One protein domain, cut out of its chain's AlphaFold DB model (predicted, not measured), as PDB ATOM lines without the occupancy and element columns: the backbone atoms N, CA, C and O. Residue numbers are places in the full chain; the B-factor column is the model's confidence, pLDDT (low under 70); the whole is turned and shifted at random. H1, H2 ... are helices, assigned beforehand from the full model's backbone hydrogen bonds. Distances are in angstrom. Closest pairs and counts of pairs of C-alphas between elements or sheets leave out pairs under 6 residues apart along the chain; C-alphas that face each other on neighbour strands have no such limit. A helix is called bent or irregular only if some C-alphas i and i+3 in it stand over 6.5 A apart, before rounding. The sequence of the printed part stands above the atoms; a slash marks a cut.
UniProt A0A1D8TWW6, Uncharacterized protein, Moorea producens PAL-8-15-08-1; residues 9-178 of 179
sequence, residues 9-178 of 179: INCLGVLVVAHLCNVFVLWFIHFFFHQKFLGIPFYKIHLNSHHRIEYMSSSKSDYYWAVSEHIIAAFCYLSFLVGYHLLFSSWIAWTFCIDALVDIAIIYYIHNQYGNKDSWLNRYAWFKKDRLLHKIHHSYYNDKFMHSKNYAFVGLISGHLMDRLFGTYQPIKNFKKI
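This is residues 9 to 178 of the 179 residues of an uncharacterized protein of Moorea producens PAL-8-15-08-1 (UniProt A0A1D8TWW6). Two long helices, H3 and H4, form a hairpin that spreads open away from its tight turn, and a third long helix, H1, crosses H4 at a steep tilt. Shorter helices H2, H5, H6 and H7 lie around the wide end of the hairpin, H2 packing across the early part of H3, while the little H8 packs on H1. The printed part has 170 residues with eight named helices, H1 to H8 in order along the chain, and no named strand; the class is all helix. It is compact, with a radius of gyration of the C-alphas of 16.7 A and spans of 46 by 42 by 30 A.

Find C-alpha 9 at (2.390, 9.681, 11.130); from there H1, residues 9 to 33, runs 36.3 A. H2 follows at residues 42 to 51. Look next at C-alpha 60 at (6.227, -15.441, 56.031), where H3, residues 60 to 87 and the longest helix, begins its 41.1 A. H4, residues 90 to 114, runs back 36.1 A. Then come H5, residues 120 to 123, H6, residues 125 to 137, at 18.5 A, and H7, residues 142 to 147. H7 is only just irregular: C-alphas 143 and 146 are 6.8 A apart. H8, residues 161 to 165, ends at C-alpha 165 at (5.904, -16.914, 17.328).

Start at H1, the hub, which touches four helices. With residues 14 to 23 alone it touches H4, at a steep tilt of 50 degrees, the same way; the closest C-alphas, of Ala 18 and Phe 96, are 4.9 A apart. H1 and H3 only just touch, with 3 pairs of C-alphas within 8 A, the closest being Ile 29 and Cys 76 at 7.0 A. At Phe 33 and Phe 42, C-alphas 5.1 A apart, H1 touches H2, about perpendicular at 85 degrees. H8 touches H1, closest at the C-alphas of Phe 24 and Met 162, 6.4 A. H2 touches H3 at a steep tilt of 60 degrees, opposite ways, closest at the C-alphas of Ser 49 and Ala 66, 4.5 A. H3 and H4 are a helical hairpin, at a shallow tilt of 25 degrees, closest at the C-alphas of Tyr 84 and Ala 93, 5.1 A. H7 only just touches H2, with 3 pairs of C-alphas within 8 A, closest at Tyr 43 and Met 146, 6.6 A. H5 and H6 touch only at the corner, and only just, with 3 pairs, closest at the C-alphas of Asn 122 and Lys 128, 6.1 A. Every O i to N i+4 pair is within hydrogen-bond range in H1, H2, H4, H6 and H8; H3 has 23 of 24, H7 has 0 of 2 but 2 of 3 O i to N i+3 pairs, and H5 is too short for an i+4 pair.

The two C-alphas farthest apart, of Ile 9 and Ser 59, are 51.9 A apart. The printed part has no cut, and its one long link is H7 to H8, residues 148 to 160. Confidence is low, under 70, at residues 53 to 58, 154 to 159 and 174 to 178 of this model; the mean pLDDT of the printed part is 87.6.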
ATOM      1  N   ILE A   9       2.243  11.010  11.746       94.81
ATOM      2  CA  ILE A   9       2.390   9.681  11.130       94.81
ATOM      3  C   ILE A   9       3.512   8.898  11.815       94.81
ATOM      4  O   ILE A   9       3.325   7.748  12.210       94.81
ATOM      5  N   ASN A  10       4.662   9.541  12.013       93.94
ATOM      6  CA  ASN A  10       5.798   8.942  12.704       93.94
ATOM      7  C   ASN A  10       5.468   8.636  14.167       93.94
ATOM      8  O   ASN A  10       5.883   7.601  14.671       93.94
ATOM      9  N   CYS A  11       4.700   9.497  14.841       93.38
ATOM     10  CA  CYS A  11       4.251   9.256  16.208       93.38
ATOM     11  C   CYS A  11       3.371   8.001  16.294       93.38
ATOM     12  O   CYS A  11       3.646   7.126  17.111       93.38
ATOM     13  N   LEU A  12       2.384   7.861  15.401       94.50
ATOM     14  CA  LEU A  12       1.539   6.664  15.327       94.50
ATOM     15  C   LEU A  12       2.355   5.403  15.021       94.50
ATOM     16  O   LEU A  12       2.169   4.377  15.673       94.50
ATOM     17  N   GLY A  13       3.287   5.478  14.068       95.56
ATOM     18  CA  GLY A  13       4.175   4.361  13.746       95.56
ATOM     19  C   GLY A  13       5.047   3.949  14.934       95.56
ATOM     20  O   GLY A  13       5.134   2.765  15.254       95.56
ATOM     21  N   VAL A  14       5.640   4.923  15.631       95.94
ATOM     22  CA  VAL A  14       6.455   4.677  16.827       95.94
ATOM     23  C   VAL A  14       5.617   4.085  17.958       95.94
ATOM     24  O   VAL A  14       6.095   3.158  18.594       95.94
ATOM     25  N   LEU A  15       4.380   4.540  18.180       95.06
ATOM     26  CA  LEU A  15       3.478   3.964  19.187       95.06
ATOM     27  C   LEU A  15       3.185   2.482  18.924       95.06
ATOM     28  O   LEU A  15       3.284   1.664  19.832       95.06
ATOM     29  N   VAL A  16       2.873   2.113  17.678       93.19
ATOM     30  CA  VAL A  16       2.609   0.708  17.321       93.19
ATOM     31  C   VAL A  16       3.850  -0.156  17.533       93.19
ATOM     32  O   VAL A  16       3.757  -1.252  18.085       93.19
ATOM     33  N   VAL A  17       5.021   0.330  17.111       93.75
ATOM     34  CA  VAL A  17       6.286  -0.392  17.301       93.75
ATOM     35  C   VAL A  17       6.632  -0.499  18.785       93.75
ATOM     36  O   VAL A  17       6.999  -1.584  19.229       93.75
ATOM     37  N   ALA A  18       6.470   0.582  19.552       94.56
ATOM     38  CA  ALA A  18       6.676   0.604  20.995       94.56
ATOM     39  C   ALA A  18       5.825  -0.463  21.685       94.56
ATOM     40  O   ALA A  18       6.383  -1.309  22.379       94.56
ATOM     41  N   HIS A  19       4.527  -0.511  21.380       92.25
ATOM     42  CA  HIS A  19       3.615  -1.499  21.950       92.25
ATOM     43  C   HIS A  19       4.004  -2.937  21.604       92.25
ATOM     44  O   HIS A  19       4.081  -3.802  22.475       92.25
ATOM     45  N   LEU A  20       4.328  -3.226  20.340       91.31
ATOM     46  CA  LEU A  20       4.768  -4.571  19.954       91.31
ATOM     47  C   LEU A  20       6.086  -4.972  20.636       91.31
ATOM     48  O   LEU A  20       6.233  -6.125  21.051       91.31
ATOM     49  N   CYS A  21       7.024  -4.033  20.777       92.69
ATOM     50  CA  CYS A  21       8.268  -4.242  21.511       92.69
ATOM     51  C   CYS A  21       8.015  -4.473  23.002       92.69
ATOM     52  O   CYS A  21       8.586  -5.404  23.565       92.69
ATOM     53  N   ASN A  22       7.148  -3.688  23.638       92.69
ATOM     54  CA  ASN A  22       6.833  -3.839  25.052       92.69
ATOM     55  C   ASN A  22       6.103  -5.153  25.326       92.69
ATOM     56  O   ASN A  22       6.491  -5.868  26.244       92.69
ATOM     57  N   VAL A  23       5.172  -5.580  24.470       90.56
ATOM     58  CA  VAL A  23       4.563  -6.917  24.582       90.56
ATOM     59  C   VAL A  23       5.607  -8.030  24.463       90.56
ATOM     60  O   VAL A  23       5.546  -9.018  25.200       90.56
ATOM     61  N   PHE A  24       6.588  -7.884  23.568       91.44
ATOM     62  CA  PHE A  24       7.711  -8.819  23.506       91.44
ATOM     63  C   PHE A  24       8.530  -8.812  24.800       91.44
ATOM     64  O   PHE A  24       8.814  -9.882  25.331       91.44
ATOM     65  N   VAL A  25       8.879  -7.637  25.327       92.94
ATOM     66  CA  VAL A  25       9.640  -7.495  26.578       92.94
ATOM     67  C   VAL A  25       8.902  -8.147  27.744       92.94
ATOM     68  O   VAL A  25       9.502  -8.908  28.496       92.94
ATOM     69  N   LEU A  26       7.596  -7.919  27.857       91.62
ATOM     70  CA  LEU A  26       6.734  -8.521  28.873       91.62
ATOM     71  C   LEU A  26       6.738 -10.046  28.796       91.62
ATOM     72  O   LEU A  26       6.984 -10.725  29.794       91.62
ATOM     73  N   TRP A  27       6.519 -10.581  27.595       92.81
ATOM     74  CA  TRP A  27       6.594 -12.015  27.347       92.81
ATOM     75  C   TRP A  27       7.985 -12.572  27.666       92.81
ATOM     76  O   TRP A  27       8.094 -13.616  28.304       92.81
ATOM     77  N   PHE A  28       9.047 -11.874  27.257       93.25
ATOM     78  CA  PHE A  28      10.426 -12.310  27.444       93.25
ATOM     79  C   PHE A  28      10.815 -12.337  28.920       93.25
ATOM     80  O   PHE A  28      11.401 -13.319  29.364       93.25
ATOM     81  N   ILE A  29      10.464 -11.301  29.688       93.44
ATOM     82  CA  ILE A  29      10.691 -11.253  31.137       93.44
ATOM     83  C   ILE A  29       9.969 -12.422  31.811       93.44
ATOM     84  O   ILE A  29      10.572 -13.133  32.612       93.44
ATOM     85  N   HIS A  30       8.711 -12.676  31.449       94.00
ATOM     86  CA  HIS A  30       7.968 -13.793  32.018       94.00
ATOM     87  C   HIS A  30       8.588 -15.145  31.639       94.00
ATOM     88  O   HIS A  30       8.887 -15.953  32.508       94.00
ATOM     89  N   PHE A  31       8.900 -15.370  30.361       94.31
ATOM     90  CA  PHE A  31       9.618 -16.564  29.913       94.31
ATOM     91  C   PHE A  31      10.948 -16.750  30.657       94.31
ATOM     92  O   PHE A  31      11.259 -17.859  31.096       94.31
ATOM     93  N   PHE A  32      11.717 -15.671  30.829       94.50
ATOM     94  CA  PHE A  32      12.993 -15.649  31.540       94.50
ATOM     95  C   PHE A  32      12.841 -16.086  32.997       94.50
ATOM     96  O   PHE A  32      13.666 -16.855  33.495       94.50
ATOM     97  N   PHE A  33      11.746 -15.691  33.653       94.50
ATOM     98  CA  PHE A  33      11.415 -16.160  34.992       94.50
ATOM     99  C   PHE A  33      11.191 -17.667  35.081       94.50
ATOM    100  O   PHE A  33      11.348 -18.208  36.165       94.50
ATOM    101  N   HIS A  34      10.931 -18.373  33.980       94.62
ATOM    102  CA  HIS A  34      10.874 -19.839  33.954       94.62
ATOM    103  C   HIS A  34      12.213 -20.515  33.644       94.62
ATOM    104  O   HIS A  34      12.281 -21.745  33.597       94.62
ATOM    105  N   GLN A  35      13.296 -19.758  33.456       93.75
ATOM    106  CA  GLN A  35      14.592 -20.309  33.066       93.75
ATOM    107  C   GLN A  35      15.601 -20.373  34.218       93.75
ATOM    108  O   GLN A  35      15.422 -19.837  35.317       93.75
ATOM    109  N   LYS A  36      16.708 -21.072  33.943       92.25
ATOM    110  CA  LYS A  36      17.983 -20.891  34.642       92.25
ATOM    111  C   LYS A  36      18.839 -19.964  33.792       92.25
ATOM    112  O   LYS A  36      19.048 -20.258  32.618       92.25
ATOM    113  N   PHE A  37      19.370 -18.898  34.374       87.62
ATOM    114  CA  PHE A  37      20.251 -17.980  33.656       87.62
ATOM    115  C   PHE A  37      21.524 -17.744  34.453       87.62
ATOM    116  O   PHE A  37      21.462 -17.412  35.633       87.62
ATOM    117  N   LEU A  38      22.681 -17.980  33.824       87.75
ATOM    118  CA  LEU A  38      24.000 -17.916  34.472       87.75
ATOM    119  C   LEU A  38      24.065 -18.709  35.795       87.75
ATOM    120  O   LEU A  38      24.655 -18.275  36.777       87.75
ATOM    121  N   GLY A  39      23.403 -19.869  35.837       85.38
ATOM    122  CA  GLY A  39      23.317 -20.716  37.033       85.38
ATOM    123  C   GLY A  39      22.287 -20.267  38.079       85.38
ATOM    124  O   GLY A  39      21.947 -21.061  38.955       85.38
ATOM    125  N   ILE A  40      21.723 -19.059  37.963       87.25
ATOM    126  CA  ILE A  40      20.682 -18.551  38.863       87.25
ATOM    127  C   ILE A  40      19.333 -19.188  38.490       87.25
ATOM    128  O   ILE A  40      18.885 -19.070  37.343       87.25
ATOM    129  N   PRO A  41      18.655 -19.876  39.428       89.44
ATOM    130  CA  PRO A  41      17.396 -20.555  39.155       89.44
ATOM    131  C   PRO A  41      16.199 -19.607  39.330       89.44
ATOM    132  O   PRO A  41      15.422 -19.779  40.268       89.44
ATOM    133  N   PHE A  42      16.025 -18.633  38.428       91.69
ATOM    134  CA  PHE A  42      14.882 -17.701  38.455       91.69
ATOM    135  C   PHE A  42      13.536 -18.428  38.535       91.69
ATOM    136  O   PHE A  42      12.670 -18.037  39.317       91.69
ATOM    137  N   TYR A  43      13.433 -19.575  37.862       92.31
ATOM    138  CA  TYR A  43      12.264 -20.449  37.933       92.31
ATOM    139  C   TYR A  43      11.874 -20.874  39.349       92.31
ATOM    140  O   TYR A  43      10.695 -21.041  39.625       92.31
ATOM    141  N   LYS A  44      12.824 -21.030  40.281       91.50
ATOM    142  CA  LYS A  44      12.484 -21.352  41.675       91.50
ATOM    143  C   LYS A  44      11.843 -20.169  42.382       91.50
ATOM    144  O   LYS A  44      10.967 -20.392  43.210       91.50
ATOM    145  N   ILE A  45      12.293 -18.951  42.089       90.81
ATOM    146  CA  ILE A  45      11.711 -17.740  42.667       90.81
ATOM    147  C   ILE A  45      10.272 -17.642  42.175       90.81
ATOM    148  O   ILE A  45       9.368 -17.757  42.991       90.81
ATOM    149  N   HIS A  46      10.085 -17.599  40.855       93.25
ATOM    150  CA  HIS A  46       8.781 -17.461  40.208       93.25
ATOM    151  C   HIS A  46       7.795 -18.591  40.564       93.25
ATOM    152  O   HIS A  46       6.630 -18.346  40.882       93.25
ATOM    153  N   LEU A  47       8.267 -19.844  40.612       91.19
ATOM    154  CA  LEU A  47       7.442 -20.977  41.037       91.19
ATOM    155  C   LEU A  47       6.913 -20.781  42.463       91.19
ATOM    156  O   LEU A  47       5.740 -21.033  42.719       91.19
ATOM    157  N   ASN A  48       7.765 -20.361  43.401       88.12
ATOM    158  CA  ASN A  48       7.385 -20.256  44.809       88.12
ATOM    159  C   ASN A  48       6.669 -18.945  45.155       88.12
ATOM    160  O   ASN A  48       5.922 -18.929  46.128       88.12
ATOM    161  N   SER A  49       6.894 -17.878  44.388       86.88
ATOM    162  CA  SER A  49       6.309 -16.551  44.595       86.88
ATOM    163  C   SER A  49       4.964 -16.368  43.903       86.88
ATOM    164  O   SER A  49       4.112 -15.656  44.415       86.88
ATOM    165  N   HIS A  50       4.765 -16.991  42.746       86.62
ATOM    166  CA  HIS A  50       3.615 -16.712  41.898       86.62
ATOM    167  C   HIS A  50       2.749 -17.955  41.730       86.62
ATOM    168  O   HIS A  50       1.590 -17.991  42.139       86.62
ATOM    169  N   HIS A  51       3.350 -19.025  41.213       85.00
ATOM    170  CA  HIS A  51       2.613 -20.232  40.853       85.00
ATOM    171  C   HIS A  51       2.178 -21.074  42.047       85.00
ATOM    172  O   HIS A  51       1.127 -21.699  41.992       85.00
ATOM    173  N   ARG A  52       2.967 -21.121  43.125       78.56
ATOM    174  CA  ARG A  52       2.643 -21.892  44.335       78.56
ATOM    175  C   ARG A  52       1.639 -21.168  45.230       78.56
ATOM    176  O   ARG A  52       0.761 -21.823  45.788       78.56
ATOM    177  N   ILE A  53       1.773 -19.845  45.373       67.00
ATOM    178  CA  ILE A  53       0.949 -19.035  46.289       67.00
ATOM    179  C   ILE A  53      -0.526 -19.063  45.881       67.00
ATOM    180  O   ILE A  53      -1.386 -19.144  46.753       67.00
ATOM    181  N   GLU A  54      -0.844 -19.097  44.583       59.78
ATOM    182  CA  GLU A  54      -2.238 -19.244  44.134       59.78
ATOM    183  C   GLU A  54      -2.944 -20.500  44.684       59.78
ATOM    184  O   GLU A  54      -4.174 -20.539  44.726       59.78
ATOM    185  N   TYR A  55      -2.195 -21.511  45.145       50.28
ATOM    186  CA  TYR A  55      -2.743 -22.755  45.690       50.28
ATOM    187  C   TYR A  55      -2.638 -22.888  47.221       50.28
ATOM    188  O   TYR A  55      -3.270 -23.796  47.766       50.28
ATOM    189  N   MET A  56      -1.879 -22.043  47.942       48.97
ATOM    190  CA  MET A  56      -1.653 -22.202  49.394       48.97
ATOM    191  C   MET A  56      -1.588 -20.871  50.169       48.97
ATOM    192  O   MET A  56      -1.022 -19.885  49.714       48.97
ATOM    193  N   SER A  57      -2.166 -20.869  51.378       54.75
ATOM    194  CA  SER A  57      -2.293 -19.712  52.278       54.75
ATOM    195  C   SER A  57      -0.957 -19.108  52.735       54.75
ATOM    196  O   SER A  57      -0.002 -19.830  53.010       54.75
ATOM    197  N   SER A  58      -0.967 -17.786  52.927       65.00
ATOM    198  CA  SER A  58       0.152 -16.887  53.236       65.00
ATOM    199  C   SER A  58       1.036 -17.295  54.426       65.00
ATOM    200  O   SER A  58       0.658 -17.110  55.586       65.00
ATOM    201  N   SER A  59       2.260 -17.744  54.146       73.88
ATOM    202  CA  SER A  59       3.350 -17.840  55.124       73.88
ATOM    203  C   SER A  59       4.316 -16.649  55.032       73.88
ATOM    204  O   SER A  59       4.396 -15.951  54.021       73.88
ATOM    205  N   LYS A  60       5.137 -16.437  56.072       77.75
ATOM    206  CA  LYS A  60       6.227 -15.441  56.031       77.75
ATOM    207  C   LYS A  60       7.227 -15.723  54.899       77.75
ATOM    208  O   LYS A  60       7.800 -14.793  54.343       77.75
ATOM    209  N   SER A  61       7.432 -16.994  54.544       81.19
ATOM    210  CA  SER A  61       8.301 -17.368  53.424       81.19
ATOM    211  C   SER A  61       7.717 -16.931  52.083       81.19
ATOM    212  O   SER A  61       8.479 -16.510  51.217       81.19
ATOM    213  N   ASP A  62       6.398 -17.010  51.914       81.44
ATOM    214  CA  ASP A  62       5.714 -16.630  50.675       81.44
ATOM    215  C   ASP A  62       5.840 -15.127  50.398       81.44
ATOM    216  O   ASP A  62       6.096 -14.727  49.263       81.44
ATOM    217  N   TYR A  63       5.793 -14.298  51.448       82.19
ATOM    218  CA  TYR A  63       6.056 -12.859  51.341       82.19
ATOM    219  C   TYR A  63       7.445 -12.559  50.752       82.19
ATOM    220  O   TYR A  63       7.568 -11.753  49.831       82.19
ATOM    221  N   TYR A  64       8.501 -13.222  51.237       87.19
ATOM    222  CA  TYR A  64       9.856 -12.978  50.730       87.19
ATOM    223  C   TYR A  64      10.054 -13.470  49.297       87.19
ATOM    224  O   TYR A  64      10.774 -12.821  48.536       87.19
ATOM    225  N   TRP A  65       9.410 -14.575  48.909       89.31
ATOM    226  CA  TRP A  65       9.413 -15.019  47.516       89.31
ATOM    227  C   TRP A  65       8.749 -13.978  46.612       89.31
ATOM    228  O   TRP A  65       9.360 -13.573  45.624       89.31
ATOM    229  N   ALA A  66       7.565 -13.488  46.989       85.94
ATOM    230  CA  ALA A  66       6.861 -12.436  46.258       85.94
ATOM    231  C   ALA A  66       7.711 -11.166  46.114       85.94
ATOM    232  O   ALA A  66       7.910 -10.683  45.002       85.94
ATOM    233  N   VAL A  67       8.286 -10.654  47.207       88.69
ATOM    234  CA  VAL A  67       9.156  -9.466  47.162       88.69
ATOM    235  C   VAL A  67      10.375  -9.696  46.265       88.69
ATOM    236  O   VAL A  67      10.716  -8.824  45.468       88.69
ATOM    237  N   SER A  68      11.009 -10.867  46.350       90.44
ATOM    238  CA  SER A  68      12.188 -11.191  45.535       90.44
ATOM    239  C   SER A  68      11.865 -11.184  44.043       90.44
ATOM    240  O   SER A  68      12.614 -10.609  43.256       90.44
ATOM    241  N   GLU A  69      10.737 -11.777  43.652       90.88
ATOM    242  CA  GLU A  69      10.263 -11.745  42.270       90.88
ATOM    243  C   GLU A  69      10.013 -10.313  41.786       90.88
ATOM    244  O   GLU A  69      10.516  -9.934  40.730       90.88
ATOM    245  N   HIS A  70       9.305  -9.497  42.574       90.44
ATOM    246  CA  HIS A  70       8.991  -8.116  42.201       90.44
ATOM    247  C   HIS A  70      10.256  -7.262  42.055       90.44
ATOM    248  O   HIS A  70      10.348  -6.467  41.123       90.44
ATOM    249  N   ILE A  71      11.250  -7.444  42.933       92.38
ATOM    250  CA  ILE A  71      12.543  -6.754  42.833       92.38
ATOM    251  C   ILE A  71      13.261  -7.149  41.539       92.38
ATOM    252  O   ILE A  71      13.725  -6.277  40.805       92.38
ATOM    253  N   ILE A  72      13.338  -8.447  41.230       92.75
ATOM    254  CA  ILE A  72      13.987  -8.919  40.000       92.75
ATOM    255  C   ILE A  72      13.246  -8.390  38.772       92.75
ATOM    256  O   ILE A  72      13.884  -7.884  37.853       92.75
ATOM    257  N   ALA A  73      11.912  -8.441  38.778       91.44
ATOM    258  CA  ALA A  73      11.094  -7.941  37.682       91.44
ATOM    259  C   ALA A  73      11.350  -6.445  37.477       91.44
ATOM    260  O   ALA A  73      11.640  -6.026  36.358       91.44
ATOM    261  N   ALA A  74      11.342  -5.655  38.554       91.88
ATOM    262  CA  ALA A  74      11.627  -4.225  38.510       91.88
ATOM    263  C   ALA A  74      13.009  -3.926  37.909       91.88
ATOM    264  O   ALA A  74      13.118  -3.046  37.056       91.88
ATOM    265  N   PHE A  75      14.049  -4.680  38.281       94.75
ATOM    266  CA  PHE A  75      15.375  -4.533  37.673       94.75
ATOM    267  C   PHE A  75      15.395  -4.926  36.191       94.75
ATOM    268  O   PHE A  75      16.006  -4.215  35.391       94.75
ATOM    269  N   CYS A  76      14.702  -6.001  35.802       93.31
ATOM    270  CA  CYS A  76      14.551  -6.373  34.397       93.31
ATOM    271  C   CYS A  76      13.898  -5.230  33.605       93.31
ATOM    272  O   CYS A  76      14.484  -4.757  32.633       93.31
ATOM    273  N   TYR A  77      12.753  -4.710  34.051       90.62
ATOM    274  CA  TYR A  77      12.085  -3.587  33.384       90.62
ATOM    275  C   TYR A  77      12.942  -2.328  33.336       90.62
ATOM    276  O   TYR A  77      13.063  -1.719  32.275       90.62
ATOM    277  N   LEU A  78      13.569  -1.947  34.451       94.50
ATOM    278  CA  LEU A  78      14.416  -0.758  34.502       94.50
ATOM    279  C   LEU A  78      15.562  -0.850  33.490       94.50
ATOM    280  O   LEU A  78      15.889   0.148  32.852       94.50
ATOM    281  N   SER A  79      16.133  -2.042  33.288       95.88
ATOM    282  CA  SER A  79      17.177  -2.237  32.281       95.88
ATOM    283  C   SER A  79      16.674  -2.000  30.851       95.88
ATOM    284  O   SER A  79      17.388  -1.382  30.061       95.88
ATOM    285  N   PHE A  80      15.428  -2.377  30.531       94.88
ATOM    286  CA  PHE A  80      14.801  -2.033  29.250       94.88
ATOM    287  C   PHE A  80      14.538  -0.531  29.114       94.88
ATOM    288  O   PHE A  80      14.857   0.034  28.071       94.88
ATOM    289  N   LEU A  81      14.041   0.136  30.164       94.62
ATOM    290  CA  LEU A  81      13.813   1.589  30.142       94.62
ATOM    291  C   LEU A  81      15.118   2.360  29.897       94.62
ATOM    292  O   LEU A  81      15.174   3.245  29.043       94.62
ATOM    293  N   VAL A  82      16.197   1.985  30.591       96.50
ATOM    294  CA  VAL A  82      17.538   2.536  30.344       96.50
ATOM    295  C   VAL A  82      17.987   2.223  28.916       96.50
ATOM    296  O   VAL A  82      18.464   3.113  28.214       96.50
ATOM    297  N   GLY A  83      17.779   0.989  28.453       96.44
ATOM    298  CA  GLY A  83      18.068   0.572  27.082       96.44
ATOM    299  C   GLY A  83      17.389   1.455  26.032       96.44
ATOM    300  O   GLY A  83      18.041   1.873  25.078       96.44
ATOM    301  N   TYR A  84      16.121   1.822  26.225       96.56
ATOM    302  CA  TYR A  84      15.407   2.721  25.316       96.56
ATOM    303  C   TYR A  84      16.064   4.099  25.223       96.56
ATOM    304  O   TYR A  84      16.234   4.613  24.118       96.56
ATOM    305  N   HIS A  85      16.513   4.665  26.346       96.00
ATOM    306  CA  HIS A  85      17.237   5.940  26.357       96.00
ATOM    307  C   HIS A  85      18.637   5.859  25.728       96.00
ATOM    308  O   HIS A  85      19.128   6.858  25.206       96.00
ATOM    309  N   LEU A  86      19.276   4.687  25.736       96.19
ATOM    310  CA  LEU A  86      20.550   4.471  25.041       96.19
ATOM    311  C   LEU A  86      20.358   4.297  23.524       96.19
ATOM    312  O   LEU A  86      21.211   4.700  22.726       96.19
ATOM    313  N   LEU A  87      19.239   3.698  23.113       95.00
ATOM    314  CA  LEU A  87      18.976   3.344  21.720       95.00
ATOM    315  C   LEU A  87      18.288   4.461  20.933       95.00
ATOM    316  O   LEU A  87      18.614   4.644  19.759       95.00
ATOM    317  N   PHE A  88      17.386   5.228  21.546       95.75
ATOM    318  CA  PHE A  88      16.463   6.123  20.847       95.75
ATOM    319  C   PHE A  88      16.571   7.588  21.274       95.75
ATOM    320  O   PHE A  88      16.950   7.906  22.396       95.75
ATOM    321  N   SER A  89      16.198   8.496  20.366       95.31
ATOM    322  CA  SER A  89      16.053   9.923  20.682       95.31
ATOM    323  C   SER A  89      15.010  10.158  21.779       95.31
ATOM    324  O   SER A  89      14.091   9.359  21.932       95.31
ATOM    325  N   SER A  90      15.129  11.272  22.512       94.12
ATOM    326  CA  SER A  90      14.345  11.540  23.731       94.12
ATOM    327  C   SER A  90      12.843  11.272  23.577       94.12
ATOM    328  O   SER A  90      12.279  10.511  24.357       94.12
ATOM    329  N   TRP A  91      12.188  11.817  22.543       95.69
ATOM    330  CA  TRP A  91      10.739  11.645  22.375       95.69
ATOM    331  C   TRP A  91      10.341  10.199  22.031       95.69
ATOM    332  O   TRP A  91       9.312   9.716  22.502       95.69
ATOM    333  N   ILE A  92      11.167   9.485  21.258       97.00
ATOM    334  CA  ILE A  92      10.943   8.070  20.927       97.00
ATOM    335  C   ILE A  92      11.130   7.228  22.189       97.00
ATOM    336  O   ILE A  92      10.251   6.443  22.525       97.00
ATOM    337  N   ALA A  93      12.227   7.435  22.923       97.00
ATOM    338  CA  ALA A  93      12.500   6.732  24.173       97.00
ATOM    339  C   ALA A  93      11.350   6.920  25.173       97.00
ATOM    340  O   ALA A  93      10.833   5.940  25.702       97.00
ATOM    341  N   TRP A  94      10.874   8.155  25.355       96.56
ATOM    342  CA  TRP A  94       9.719   8.431  26.210       96.56
ATOM    343  C   TRP A  94       8.435   7.766  25.722       96.56
ATOM    344  O   TRP A  94       7.655   7.312  26.553       96.56
ATOM    345  N   THR A  95       8.229   7.645  24.409       96.50
ATOM    346  CA  THR A  95       7.075   6.914  23.865       96.50
ATOM    347  C   THR A  95       7.115   5.445  24.289       96.50
ATOM    348  O   THR A  95       6.122   4.934  24.798       96.50
ATOM    349  N   PHE A  96       8.275   4.790  24.173       97.06
ATOM    350  CA  PHE A  96       8.466   3.413  24.643       97.06
ATOM    351  C   PHE A  96       8.289   3.282  26.159       97.06
ATOM    352  O   PHE A  96       7.635   2.345  26.613       97.06
ATOM    353  N   CYS A  97       8.845   4.210  26.943       96.81
ATOM    354  CA  CYS A  97       8.740   4.191  28.402       96.81
ATOM    355  C   CYS A  97       7.294   4.378  28.884       96.81
ATOM    356  O   CYS A  97       6.850   3.657  29.773       96.81
ATOM    357  N   ILE A  98       6.553   5.331  28.308       96.25
ATOM    358  CA  ILE A  98       5.153   5.589  28.675       96.25
ATOM    359  C   ILE A  98       4.286   4.381  28.325       96.25
ATOM    360  O   ILE A  98       3.519   3.922  29.168       96.25
ATOM    361  N   ASP A  99       4.441   3.845  27.116       94.62
ATOM    362  CA  ASP A  99       3.716   2.656  26.678       94.62
ATOM    363  C   ASP A  99       4.016   1.442  27.580       94.62
ATOM    364  O   ASP A  99       3.091   0.786  28.053       94.62
ATOM    365  N   ALA A 100       5.283   1.233  27.965       93.50
ATOM    366  CA  ALA A 100       5.671   0.163  28.887       93.50
ATOM    367  C   ALA A 100       4.991   0.297  30.259       93.50
ATOM    368  O   ALA A 100       4.531  -0.693  30.827       93.50
ATOM    369  N   LEU A 101       4.915   1.516  30.805       93.62
ATOM    370  CA  LEU A 101       4.243   1.775  32.082       93.62
ATOM    371  C   LEU A 101       2.736   1.518  31.995       93.62
ATOM    372  O   LEU A 101       2.156   0.957  32.927       93.62
ATOM    373  N   VAL A 102       2.111   1.905  30.880       92.94
ATOM    374  CA  VAL A 102       0.691   1.640  30.618       92.94
ATOM    375  C   VAL A 102       0.440   0.137  30.521       92.94
ATOM    376  O   VAL A 102      -0.458  -0.365  31.199       92.94
ATOM    377  N   ASP A 103       1.255  -0.598  29.764       90.25
ATOM    378  CA  ASP A 103       1.117  -2.048  29.630       90.25
ATOM    379  C   ASP A 103       1.292  -2.767  30.977       90.25
ATOM    380  O   ASP A 103       0.491  -3.640  31.315       90.25
ATOM    381  N   ILE A 104       2.280  -2.376  31.794       89.44
ATOM    382  CA  ILE A 104       2.474  -2.937  33.144       89.44
ATOM    383  C   ILE A 104       1.241  -2.683  34.016       89.44
ATOM    384  O   ILE A 104       0.765  -3.603  34.683       89.44
ATOM    385  N   ALA A 105       0.702  -1.461  34.008       91.38
ATOM    386  CA  ALA A 105      -0.485  -1.123  34.789       91.38
ATOM    387  C   ALA A 105      -1.708  -1.946  34.351       91.38
ATOM    388  O   ALA A 105      -2.442  -2.470  35.194       91.38
ATOM    389  N   ILE A 106      -1.901  -2.108  33.038       91.25
ATOM    390  CA  ILE A 106      -2.976  -2.924  32.460       91.25
ATOM    391  C   ILE A 106      -2.807  -4.396  32.847       91.25
ATOM    392  O   ILE A 106      -3.774  -5.022  33.285       91.25
ATOM    393  N   ILE A 107      -1.601  -4.951  32.726       89.25
ATOM    394  CA  ILE A 107      -1.319  -6.352  33.062       89.25
ATOM    395  C   ILE A 107      -1.534  -6.601  34.545       89.25
ATOM    396  O   ILE A 107      -2.222  -7.555  34.891       89.25
ATOM    397  N   TYR A 108      -1.011  -5.738  35.417       88.56
ATOM    398  CA  TYR A 108      -1.189  -5.880  36.859       88.56
ATOM    399  C   TYR A 108      -2.672  -5.847  37.241       88.56
ATOM    400  O   TYR A 108      -3.152  -6.670  38.023       88.56
ATOM    401  N   TYR A 109      -3.429  -4.937  36.623       91.56
ATOM    402  CA  TYR A 109      -4.871  -4.868  36.800       91.56
ATOM    403  C   TYR A 109      -5.572  -6.156  36.349       91.56
ATOM    404  O   TYR A 109      -6.328  -6.742  37.124       91.56
ATOM    405  N   ILE A 110      -5.327  -6.604  35.114       91.56
ATOM    406  CA  ILE A 110      -5.970  -7.789  34.527       91.56
ATOM    407  C   ILE A 110      -5.590  -9.058  35.293       91.56
ATOM    408  O   ILE A 110      -6.467  -9.877  35.570       91.56
ATOM    409  N   HIS A 111      -4.323  -9.190  35.684       89.44
ATOM    410  CA  HIS A 111      -3.815 -10.315  36.463       89.44
ATOM    411  C   HIS A 111      -4.541 -10.433  37.805       89.44
ATOM    412  O   HIS A 111      -5.116 -11.479  38.106       89.44
ATOM    413  N   ASN A 112      -4.681  -9.321  38.533       88.94
ATOM    414  CA  ASN A 112      -5.471  -9.275  39.765       88.94
ATOM    415  C   ASN A 112      -6.953  -9.651  39.536       88.94
ATOM    416  O   ASN A 112      -7.614 -10.217  40.408       88.94
ATOM    417  N   GLN A 113      -7.498  -9.382  38.345       92.44
ATOM    418  CA  GLN A 113      -8.853  -9.808  38.002       92.44
ATOM    419  C   GLN A 113      -8.972 -11.306  37.702       92.44
ATOM    420  O   GLN A 113     -10.096 -11.805  37.713       92.44
ATOM    421  N   TYR A 114      -7.901 -12.062  37.442       89.50
ATOM    422  CA  TYR A 114      -8.017 -13.488  37.110       89.50
ATOM    423  C   TYR A 114      -8.594 -14.337  38.245       89.50
ATOM    424  O   TYR A 114      -9.442 -15.192  37.978       89.50
ATOM    425  N   GLY A 115      -8.208 -14.057  39.492       86.31
ATOM    426  CA  GLY A 115      -8.757 -14.718  40.682       86.31
ATOM    427  C   GLY A 115     -10.157 -14.232  41.079       86.31
ATOM    428  O   GLY A 115     -10.875 -14.928  41.799       86.31
ATOM    429  N   ASN A 116     -10.584 -13.061  40.591       90.25
ATOM    430  CA  ASN A 116     -11.860 -12.456  40.962       90.25
ATOM    431  C   ASN A 116     -13.035 -13.053  40.163       90.25
ATOM    432  O   ASN A 116     -13.256 -12.726  38.987       90.25
ATOM    433  N   LYS A 117     -13.828 -13.907  40.820       88.12
ATOM    434  CA  LYS A 117     -15.026 -14.528  40.232       88.12
ATOM    435  C   LYS A 117     -16.087 -13.505  39.829       88.12
ATOM    436  O   LYS A 117     -16.753 -13.739  38.826       88.12
ATOM    437  N   ASP A 118     -16.151 -12.361  40.504       93.31
ATOM    438  CA  ASP A 118     -17.132 -11.294  40.269       93.31
ATOM    439  C   ASP A 118     -16.570 -10.150  39.410       93.31
ATOM    440  O   ASP A 118     -17.148  -9.067  39.325       93.31
ATOM    441  N   SER A 119     -15.431 -10.368  38.741       94.06
ATOM    442  CA  SER A 119     -14.837  -9.356  37.868       94.06
ATOM    443  C   SER A 119     -15.816  -8.912  36.778       94.06
ATOM    444  O   SER A 119     -16.343  -9.728  36.019       94.06
ATOM    445  N   TRP A 120     -15.996  -7.600  36.615       94.94
ATOM    446  CA  TRP A 120     -16.794  -7.042  35.517       94.94
ATOM    447  C   TRP A 120     -16.238  -7.418  34.136       94.94
ATOM    448  O   TRP A 120     -16.985  -7.418  33.156       94.94
ATOM    449  N   LEU A 121     -14.951  -7.782  34.053       92.88
ATOM    450  CA  LEU A 121     -14.312  -8.245  32.825       92.88
ATOM    451  C   LEU A 121     -14.859  -9.598  32.343       92.88
ATOM    452  O   LEU A 121     -14.718  -9.926  31.166       92.88
ATOM    453  N   ASN A 122     -15.550 -10.360  33.200       92.12
ATOM    454  CA  ASN A 122     -16.185 -11.628  32.829       92.12
ATOM    455  C   ASN A 122     -17.187 -11.498  31.674       92.12
ATOM    456  O   ASN A 122     -17.476 -12.491  31.011       92.12
ATOM    457  N   ARG A 123     -17.711 -10.299  31.396       92.31
ATOM    458  CA  ARG A 123     -18.597 -10.067  30.244       92.31
ATOM    459  C   ARG A 123     -17.879 -10.125  28.891       92.31
ATOM    460  O   ARG A 123     -18.544 -10.239  27.867       92.31
ATOM    461  N   TYR A 124     -16.546 -10.064  28.864       90.38
ATOM    462  CA  TYR A 124     -15.775 -10.074  27.623       90.38
ATOM    463  C   TYR A 124     -15.179 -11.450  27.322       90.38
ATOM    464  O   TYR A 124     -14.445 -12.033  28.122       90.38
ATOM    465  N   ALA A 125     -15.433 -11.945  26.108       88.00
ATOM    466  CA  ALA A 125     -14.924 -13.236  25.646       88.00
ATOM    467  C   ALA A 125     -13.386 -13.301  25.614       88.00
ATOM    468  O   ALA A 125     -12.814 -14.351  25.913       88.00
ATOM    469  N   TRP A 126     -12.711 -12.190  25.285       88.50
ATOM    470  CA  TRP A 126     -11.246 -12.129  25.279       88.50
ATOM    471  C   TRP A 126     -10.674 -12.375  26.679       88.50
ATOM    472  O   TRP A 126      -9.744 -13.157  26.815       88.50
ATOM    473  N   PHE A 127     -11.282 -11.800  27.720       90.44
ATOM    474  CA  PHE A 127     -10.808 -11.942  29.094       90.44
ATOM    475  C   PHE A 127     -11.073 -13.345  29.641       90.44
ATOM    476  O   PHE A 127     -10.188 -13.953  30.237       90.44
ATOM    477  N   LYS A 128     -12.259 -13.914  29.371       89.44
ATOM    478  CA  LYS A 128     -12.552 -15.325  29.684       89.44
ATOM    479  C   LYS A 128     -11.493 -16.259  29.082       89.44
ATOM    480  O   LYS A 128     -11.026 -17.177  29.750       89.44
ATOM    481  N   LYS A 129     -11.106 -16.022  27.823       89.25
ATOM    482  CA  LYS A 129     -10.060 -16.782  27.124       89.25
ATOM    483  C   LYS A 129      -8.695 -16.628  27.787       89.25
ATOM    484  O   LYS A 129      -8.037 -17.628  28.050       89.25
ATOM    485  N   ASP A 130      -8.295 -15.390  28.028       90.19
ATOM    486  CA  ASP A 130      -7.003 -15.020  28.601       90.19
ATOM    487  C   ASP A 130      -6.823 -15.643  29.992       90.19
ATOM    488  O   ASP A 130      -5.875 -16.383  30.235       90.19
ATOM    489  N   ARG A 131      -7.845 -15.520  30.849       90.12
ATOM    490  CA  ARG A 131      -7.894 -16.165  32.166       90.12
ATOM    491  C   ARG A 131      -7.724 -17.685  32.086       90.12
ATOM    492  O   ARG A 131      -7.040 -18.275  32.916       90.12
ATOM    493  N   LEU A 132      -8.350 -18.349  31.114       90.38
ATOM    494  CA  LEU A 132      -8.207 -19.801  30.941       90.38
ATOM    495  C   LEU A 132      -6.803 -20.191  30.467       90.38
ATOM    496  O   LEU A 132      -6.274 -21.203  30.923       90.38
ATOM    497  N   LEU A 133      -6.203 -19.409  29.567       91.50
ATOM    498  CA  LEU A 133      -4.832 -19.632  29.097       91.50
ATOM    499  C   LEU A 133      -3.826 -19.426  30.228       91.50
ATOM    500  O   LEU A 133      -2.937 -20.260  30.396       91.50
ATOM    501  N   HIS A 134      -4.039 -18.403  31.050       91.62
ATOM    502  CA  HIS A 134      -3.271 -18.158  32.260       91.62
ATOM    503  C   HIS A 134      -3.457 -19.278  33.297       91.62
ATOM    504  O   HIS A 134      -2.489 -19.797  33.839       91.62
ATOM    505  N   LYS A 135      -4.677 -19.788  33.496       89.94
ATOM    506  CA  LYS A 135      -4.900 -20.958  34.362       89.94
ATOM    507  C   LYS A 135      -4.169 -22.211  33.861       89.94
ATOM    508  O   LYS A 135      -3.665 -22.995  34.659       89.94
ATOM    509  N   ILE A 136      -4.109 -22.418  32.542       91.06
ATOM    510  CA  ILE A 136      -3.302 -23.491  31.942       91.06
ATOM    511  C   ILE A 136      -1.820 -23.262  32.245       91.06
ATOM    512  O   ILE A 136      -1.148 -24.205  32.652       91.06
ATOM    513  N   HIS A 137      -1.321 -22.036  32.092       93.06
ATOM    514  CA  HIS A 137       0.048 -21.668  32.449       93.06
ATOM    515  C   HIS A 137       0.359 -21.992  33.925       93.06
ATOM    516  O   HIS A 137       1.339 -22.670  34.227       93.06
ATOM    517  N   HIS A 138      -0.558 -21.659  34.832       90.75
ATOM    518  CA  HIS A 138      -0.454 -21.960  36.262       90.75
ATOM    519  C   HIS A 138      -0.607 -23.440  36.628       90.75
ATOM    520  O   HIS A 138      -0.361 -23.823  37.771       90.75
ATOM    521  N   SER A 139      -0.991 -24.297  35.680       89.56
ATOM    522  CA  SER A 139      -1.075 -25.744  35.908       89.56
ATOM    523  C   SER A 139       0.268 -26.469  35.764       89.56
ATOM    524  O   SER A 139       0.351 -27.659  36.065       89.56
ATOM    525  N   TYR A 140       1.320 -25.785  35.305       88.06
ATOM    526  CA  TYR A 140       2.664 -26.349  35.213       88.06
ATOM    527  C   TYR A 140       3.384 -26.218  36.557       88.06
ATOM    528  O   TYR A 140       3.497 -25.130  37.112       88.06
ATOM    529  N   TYR A 141       3.897 -27.334  37.071       83.62
ATOM    530  CA  TYR A 141       4.619 -27.414  38.341       83.62
ATOM    531  C   TYR A 141       5.784 -28.413  38.239       83.62
ATOM    532  O   TYR A 141       5.874 -29.189  37.279       83.62
ATOM    533  N   ASN A 142       6.675 -28.398  39.234       80.75
ATOM    534  CA  ASN A 142       7.865 -29.257  39.320       80.75
ATOM    535  C   ASN A 142       8.697 -29.232  38.019       80.75
ATOM    536  O   ASN A 142       8.939 -28.165  37.457       80.75
ATOM    537  N   ASP A 143       9.107 -30.396  37.513       74.31
ATOM    538  CA  ASP A 143       9.998 -30.532  36.352       74.31
ATOM    539  C   ASP A 143       9.402 -29.983  35.048       74.31
ATOM    540  O   ASP A 143      10.122 -29.718  34.087       74.31
ATOM    541  N   LYS A 144       8.080 -29.768  35.001       83.44
ATOM    542  CA  LYS A 144       7.396 -29.192  33.835       83.44
ATOM    543  C   LYS A 144       7.373 -27.667  33.854       83.44
ATOM    544  O   LYS A 144       7.072 -27.064  32.828       83.44
ATOM    545  N   PHE A 145       7.700 -27.044  34.986       86.56
ATOM    546  CA  PHE A 145       7.598 -25.601  35.179       86.56
ATOM    547  C   PHE A 145       8.472 -24.802  34.208       86.56
ATOM    548  O   PHE A 145       8.019 -23.814  33.635       86.56
ATOM    549  N   MET A 146       9.700 -25.257  33.953       90.00
ATOM    550  CA  MET A 146      10.612 -24.597  33.007       90.00
ATOM    551  C   MET A 146      10.142 -24.693  31.543       90.00
ATOM    552  O   MET A 146      10.623 -23.966  30.676       90.00
ATOM    553  N   HIS A 147       9.188 -25.585  31.268       89.81
ATOM    554  CA  HIS A 147       8.596 -25.830  29.954       89.81
ATOM    555  C   HIS A 147       7.118 -25.433  29.908       89.81
ATOM    556  O   HIS A 147       6.337 -26.004  29.137       89.81
ATOM    557  N   SER A 148       6.741 -24.454  30.734       92.12
ATOM    558  CA  SER A 148       5.397 -23.885  30.748       92.12
ATOM    559  C   SER A 148       5.008 -23.321  29.380       92.12
ATOM    560  O   SER A 148       5.824 -23.131  28.468       92.12
ATOM    561  N   LYS A 149       3.710 -23.105  29.213       93.88
ATOM    562  CA  LYS A 149       3.101 -22.576  27.992       93.88
ATOM    563  C   LYS A 149       2.268 -21.351  28.336       93.88
ATOM    564  O   LYS A 149       1.891 -21.199  29.491       93.88
ATOM    565  N   ASN A 150       1.943 -20.540  27.335       93.50
ATOM    566  CA  ASN A 150       1.123 -19.332  27.459       93.50
ATOM    567  C   ASN A 150       1.729 -18.278  28.407       93.50
ATOM    568  O   ASN A 150       1.098 -17.909  29.391       93.50
ATOM    569  N   TYR A 151       2.956 -17.828  28.130       92.62
ATOM    570  CA  TYR A 151       3.642 -16.810  28.937       92.62
ATOM    571  C   TYR A 151       3.108 -15.395  28.695       92.62
ATOM    572  O   TYR A 151       3.317 -14.505  29.512       92.62
ATOM    573  N   ALA A 152       2.479 -15.127  27.555       90.38
ATOM    574  CA  ALA A 152       1.980 -13.789  27.278       90.38
ATOM    575  C   ALA A 152       0.703 -13.489  28.089       90.38
ATOM    576  O   ALA A 152      -0.054 -14.390  28.456       90.38
ATOM    577  N   PHE A 153       0.482 -12.199  28.345       78.62
ATOM    578  CA  PHE A 153      -0.688 -11.652  29.031       78.62
ATOM    579  C   PHE A 153      -1.500 -10.771  28.055       78.62
ATOM    580  O   PHE A 153      -0.906 -10.100  27.212       78.62
ATOM    581  N   VAL A 154      -2.831 -10.698  28.217       69.75
ATOM    582  CA  VAL A 154      -3.749  -9.691  27.624       69.75
ATOM    583  C   VAL A 154      -4.026  -9.807  26.120       69.75
ATOM    584  O   VAL A 154      -3.309  -9.316  25.255       69.75
ATOM    585  N   GLY A 155      -5.184 -10.378  25.787       53.59
ATOM    586  CA  GLY A 155      -5.558 -10.848  24.448       53.59
ATOM    587  C   GLY A 155      -6.178  -9.896  23.416       53.59
ATOM    588  O   GLY A 155      -6.984 -10.408  22.638       53.59
ATOM    589  N   LEU A 156      -5.876  -8.591  23.344       49.12
ATOM    590  CA  LEU A 156      -6.592  -7.740  22.368       49.12
ATOM    591  C   LEU A 156      -5.967  -7.664  20.967       49.12
ATOM    592  O   LEU A 156      -6.710  -7.779  20.000       49.12
ATOM    593  N   ILE A 157      -4.643  -7.601  20.809       49.03
ATOM    594  CA  ILE A 157      -3.989  -7.692  19.476       49.03
ATOM    595  C   ILE A 157      -2.680  -8.508  19.531       49.03
ATOM    596  O   ILE A 157      -2.179  -8.990  18.516       49.03
ATOM    597  N   SER A 158      -2.170  -8.772  20.731       50.94
ATOM    598  CA  SER A 158      -0.811  -9.273  20.941       50.94
ATOM    599  C   SER A 158      -0.698 -10.319  22.064       50.94
ATOM    600  O   SER A 158       0.335 -10.977  22.173       50.94
ATOM    601  N   GLY A 159      -1.775 -10.576  22.818       62.59
ATOM    602  CA  GLY A 159      -1.727 -11.334  24.079       62.59
ATOM    603  C   GLY A 159      -1.272 -12.773  24.037       62.59
ATOM    604  O   GLY A 159      -1.016 -13.337  25.081       62.59
ATOM    605  N   HIS A 160      -1.156 -13.366  22.850       82.31
ATOM    606  CA  HIS A 160      -0.420 -14.617  22.641       82.31
ATOM    607  C   HIS A 160       0.310 -14.619  21.297       82.31
ATOM    608  O   HIS A 160       0.595 -15.682  20.747       82.31
ATOM    609  N   LEU A 161       0.567 -13.440  20.716       86.69
ATOM    610  CA  LEU A 161       1.353 -13.331  19.490       86.69
ATOM    611  C   LEU A 161       2.743 -13.912  19.737       86.69
ATOM    612  O   LEU A 161       3.165 -14.807  19.011       86.69
ATOM    613  N   MET A 162       3.394 -13.480  20.817       90.38
ATOM    614  CA  MET A 162       4.720 -13.970  21.189       90.38
ATOM    615  C   MET A 162       4.694 -15.469  21.481       90.38
ATOM    616  O   MET A 162       5.500 -16.213  20.933       90.38
ATOM    617  N   ASP A 163       3.685 -15.958  22.204       93.19
ATOM    618  CA  ASP A 163       3.561 -17.398  22.432       93.19
ATOM    619  C   ASP A 163       3.435 -18.219  21.141       93.19
ATOM    620  O   ASP A 163       3.930 -19.343  21.060       93.19
ATOM    621  N   ARG A 164       2.769 -17.683  20.117       91.69
ATOM    622  CA  ARG A 164       2.665 -18.343  18.809       91.69
ATOM    623  C   ARG A 164       3.979 -18.282  18.045       91.69
ATOM    624  O   ARG A 164       4.389 -19.307  17.509       91.69
ATOM    625  N   LEU A 165       4.627 -17.117  18.017       92.06
ATOM    626  CA  LEU A 165       5.904 -16.914  17.328       92.06
ATOM    627  C   LEU A 165       7.004 -17.820  17.896       92.06
ATOM    628  O   LEU A 165       7.787 -18.376  17.133       92.06
ATOM    629  N   PHE A 166       7.021 -18.022  19.214       92.50
ATOM    630  CA  PHE A 166       8.043 -18.812  19.904       92.50
ATOM    631  C   PHE A 166       7.615 -20.256  20.229       92.50
ATOM    632  O   PHE A 166       8.329 -20.974  20.926       92.50
ATOM    633  N   GLY A 167       6.457 -20.721  19.741       93.19
ATOM    634  CA  GLY A 167       6.003 -22.106  19.952       93.19
ATOM    635  C   GLY A 167       5.660 -22.452  21.414       93.19
ATOM    636  O   GLY A 167       5.647 -23.624  21.817       93.19
ATOM    637  N   THR A 168       5.369 -21.444  22.236       94.19
ATOM    638  CA  THR A 168       4.943 -21.587  23.635       94.19
ATOM    639  C   THR A 168       3.430 -21.481  23.809       94.19
ATOM    640  O   THR A 168       2.942 -21.589  24.927       94.19
ATOM    641  N   TYR A 169       2.664 -21.358  22.724       93.62
ATOM    642  CA  TYR A 169       1.203 -21.341  22.767       93.62
ATOM    643  C   TYR A 169       0.606 -22.739  22.972       93.62
ATOM    644  O   TYR A 169       0.839 -23.653  22.181       93.62
ATOM    645  N   GLN A 170      -0.243 -22.883  23.988       92.50
ATOM    646  CA  GLN A 170      -1.104 -24.043  24.196       92.50
ATOM    647  C   GLN A 170      -2.580 -23.634  24.082       92.50
ATOM    648  O   GLN A 170      -3.077 -22.891  24.932       92.50
ATOM    649  N   PRO A 171      -3.322 -24.147  23.082       88.94
ATOM    650  CA  PRO A 171      -4.726 -23.805  22.900       88.94
ATOM    651  C   PRO A 171      -5.618 -24.377  24.012       88.94
ATOM    652  O   PRO A 171      -5.364 -25.450  24.562       88.94
ATOM    653  N   ILE A 172      -6.733 -23.693  24.281       87.75
ATOM    654  CA  ILE A 172      -7.795 -24.194  25.164       87.75
ATOM    655  C   ILE A 172      -8.575 -25.289  24.425       87.75
ATOM    656  O   ILE A 172      -9.207 -25.026  23.396       87.75
ATOM    657  N   LYS A 173      -8.593 -26.512  24.963       81.19
ATOM    658  CA  LYS A 173      -9.468 -27.581  24.459       81.19
ATOM    659  C   LYS A 173     -10.936 -27.208  24.722       81.19
ATOM    660  O   LYS A 173     -11.279 -26.813  25.830       81.19
ATOM    661  N   ASN A 174     -11.811 -27.359  23.724       65.62
ATOM    662  CA  ASN A 174     -13.264 -27.122  23.827       65.62
ATOM    663  C   ASN A 174     -13.713 -25.684  24.177       65.62
ATOM    664  O   ASN A 174     -14.785 -25.508  24.752       65.62
ATOM    665  N   PHE A 175     -12.966 -24.645  23.783       64.19
ATOM    666  CA  PHE A 175     -13.294 -23.242  24.097       64.19
ATOM    667  C   PHE A 175     -14.739 -22.822  23.747       64.19
ATOM    668  O   PHE A 175     -15.374 -22.121  24.528       64.19
ATOM    669  N   LYS A 176     -15.306 -23.322  22.636       58.06
ATOM    670  CA  LYS A 176     -16.694 -23.035  22.211       58.06
ATOM    671  C   LYS A 176     -17.777 -23.449  23.223       58.06
ATOM    672  O   LYS A 176     -18.898 -22.986  23.096       58.06
ATOM    673  N   LYS A 177     -17.468 -24.323  24.188       54.72
ATOM    674  CA  LYS A 177     -18.404 -24.741  25.249       54.72
ATOM    675  C   LYS A 177     -18.298 -23.892  26.526       54.72
ATOM    676  O   LYS A 177     -19.099 -24.086  27.429       54.72
ATOM    677  N   ILE A 178     -17.281 -23.030  26.629       55.69
ATOM    678  CA  ILE A 178     -16.936 -22.279  27.850       55.69
ATOM    679  C   ILE A 178     -17.311 -20.789  27.731       55.69
ATOM    680  O   ILE A 178     -17.487 -20.118  28.747       55.69
TER     681      ILE A 178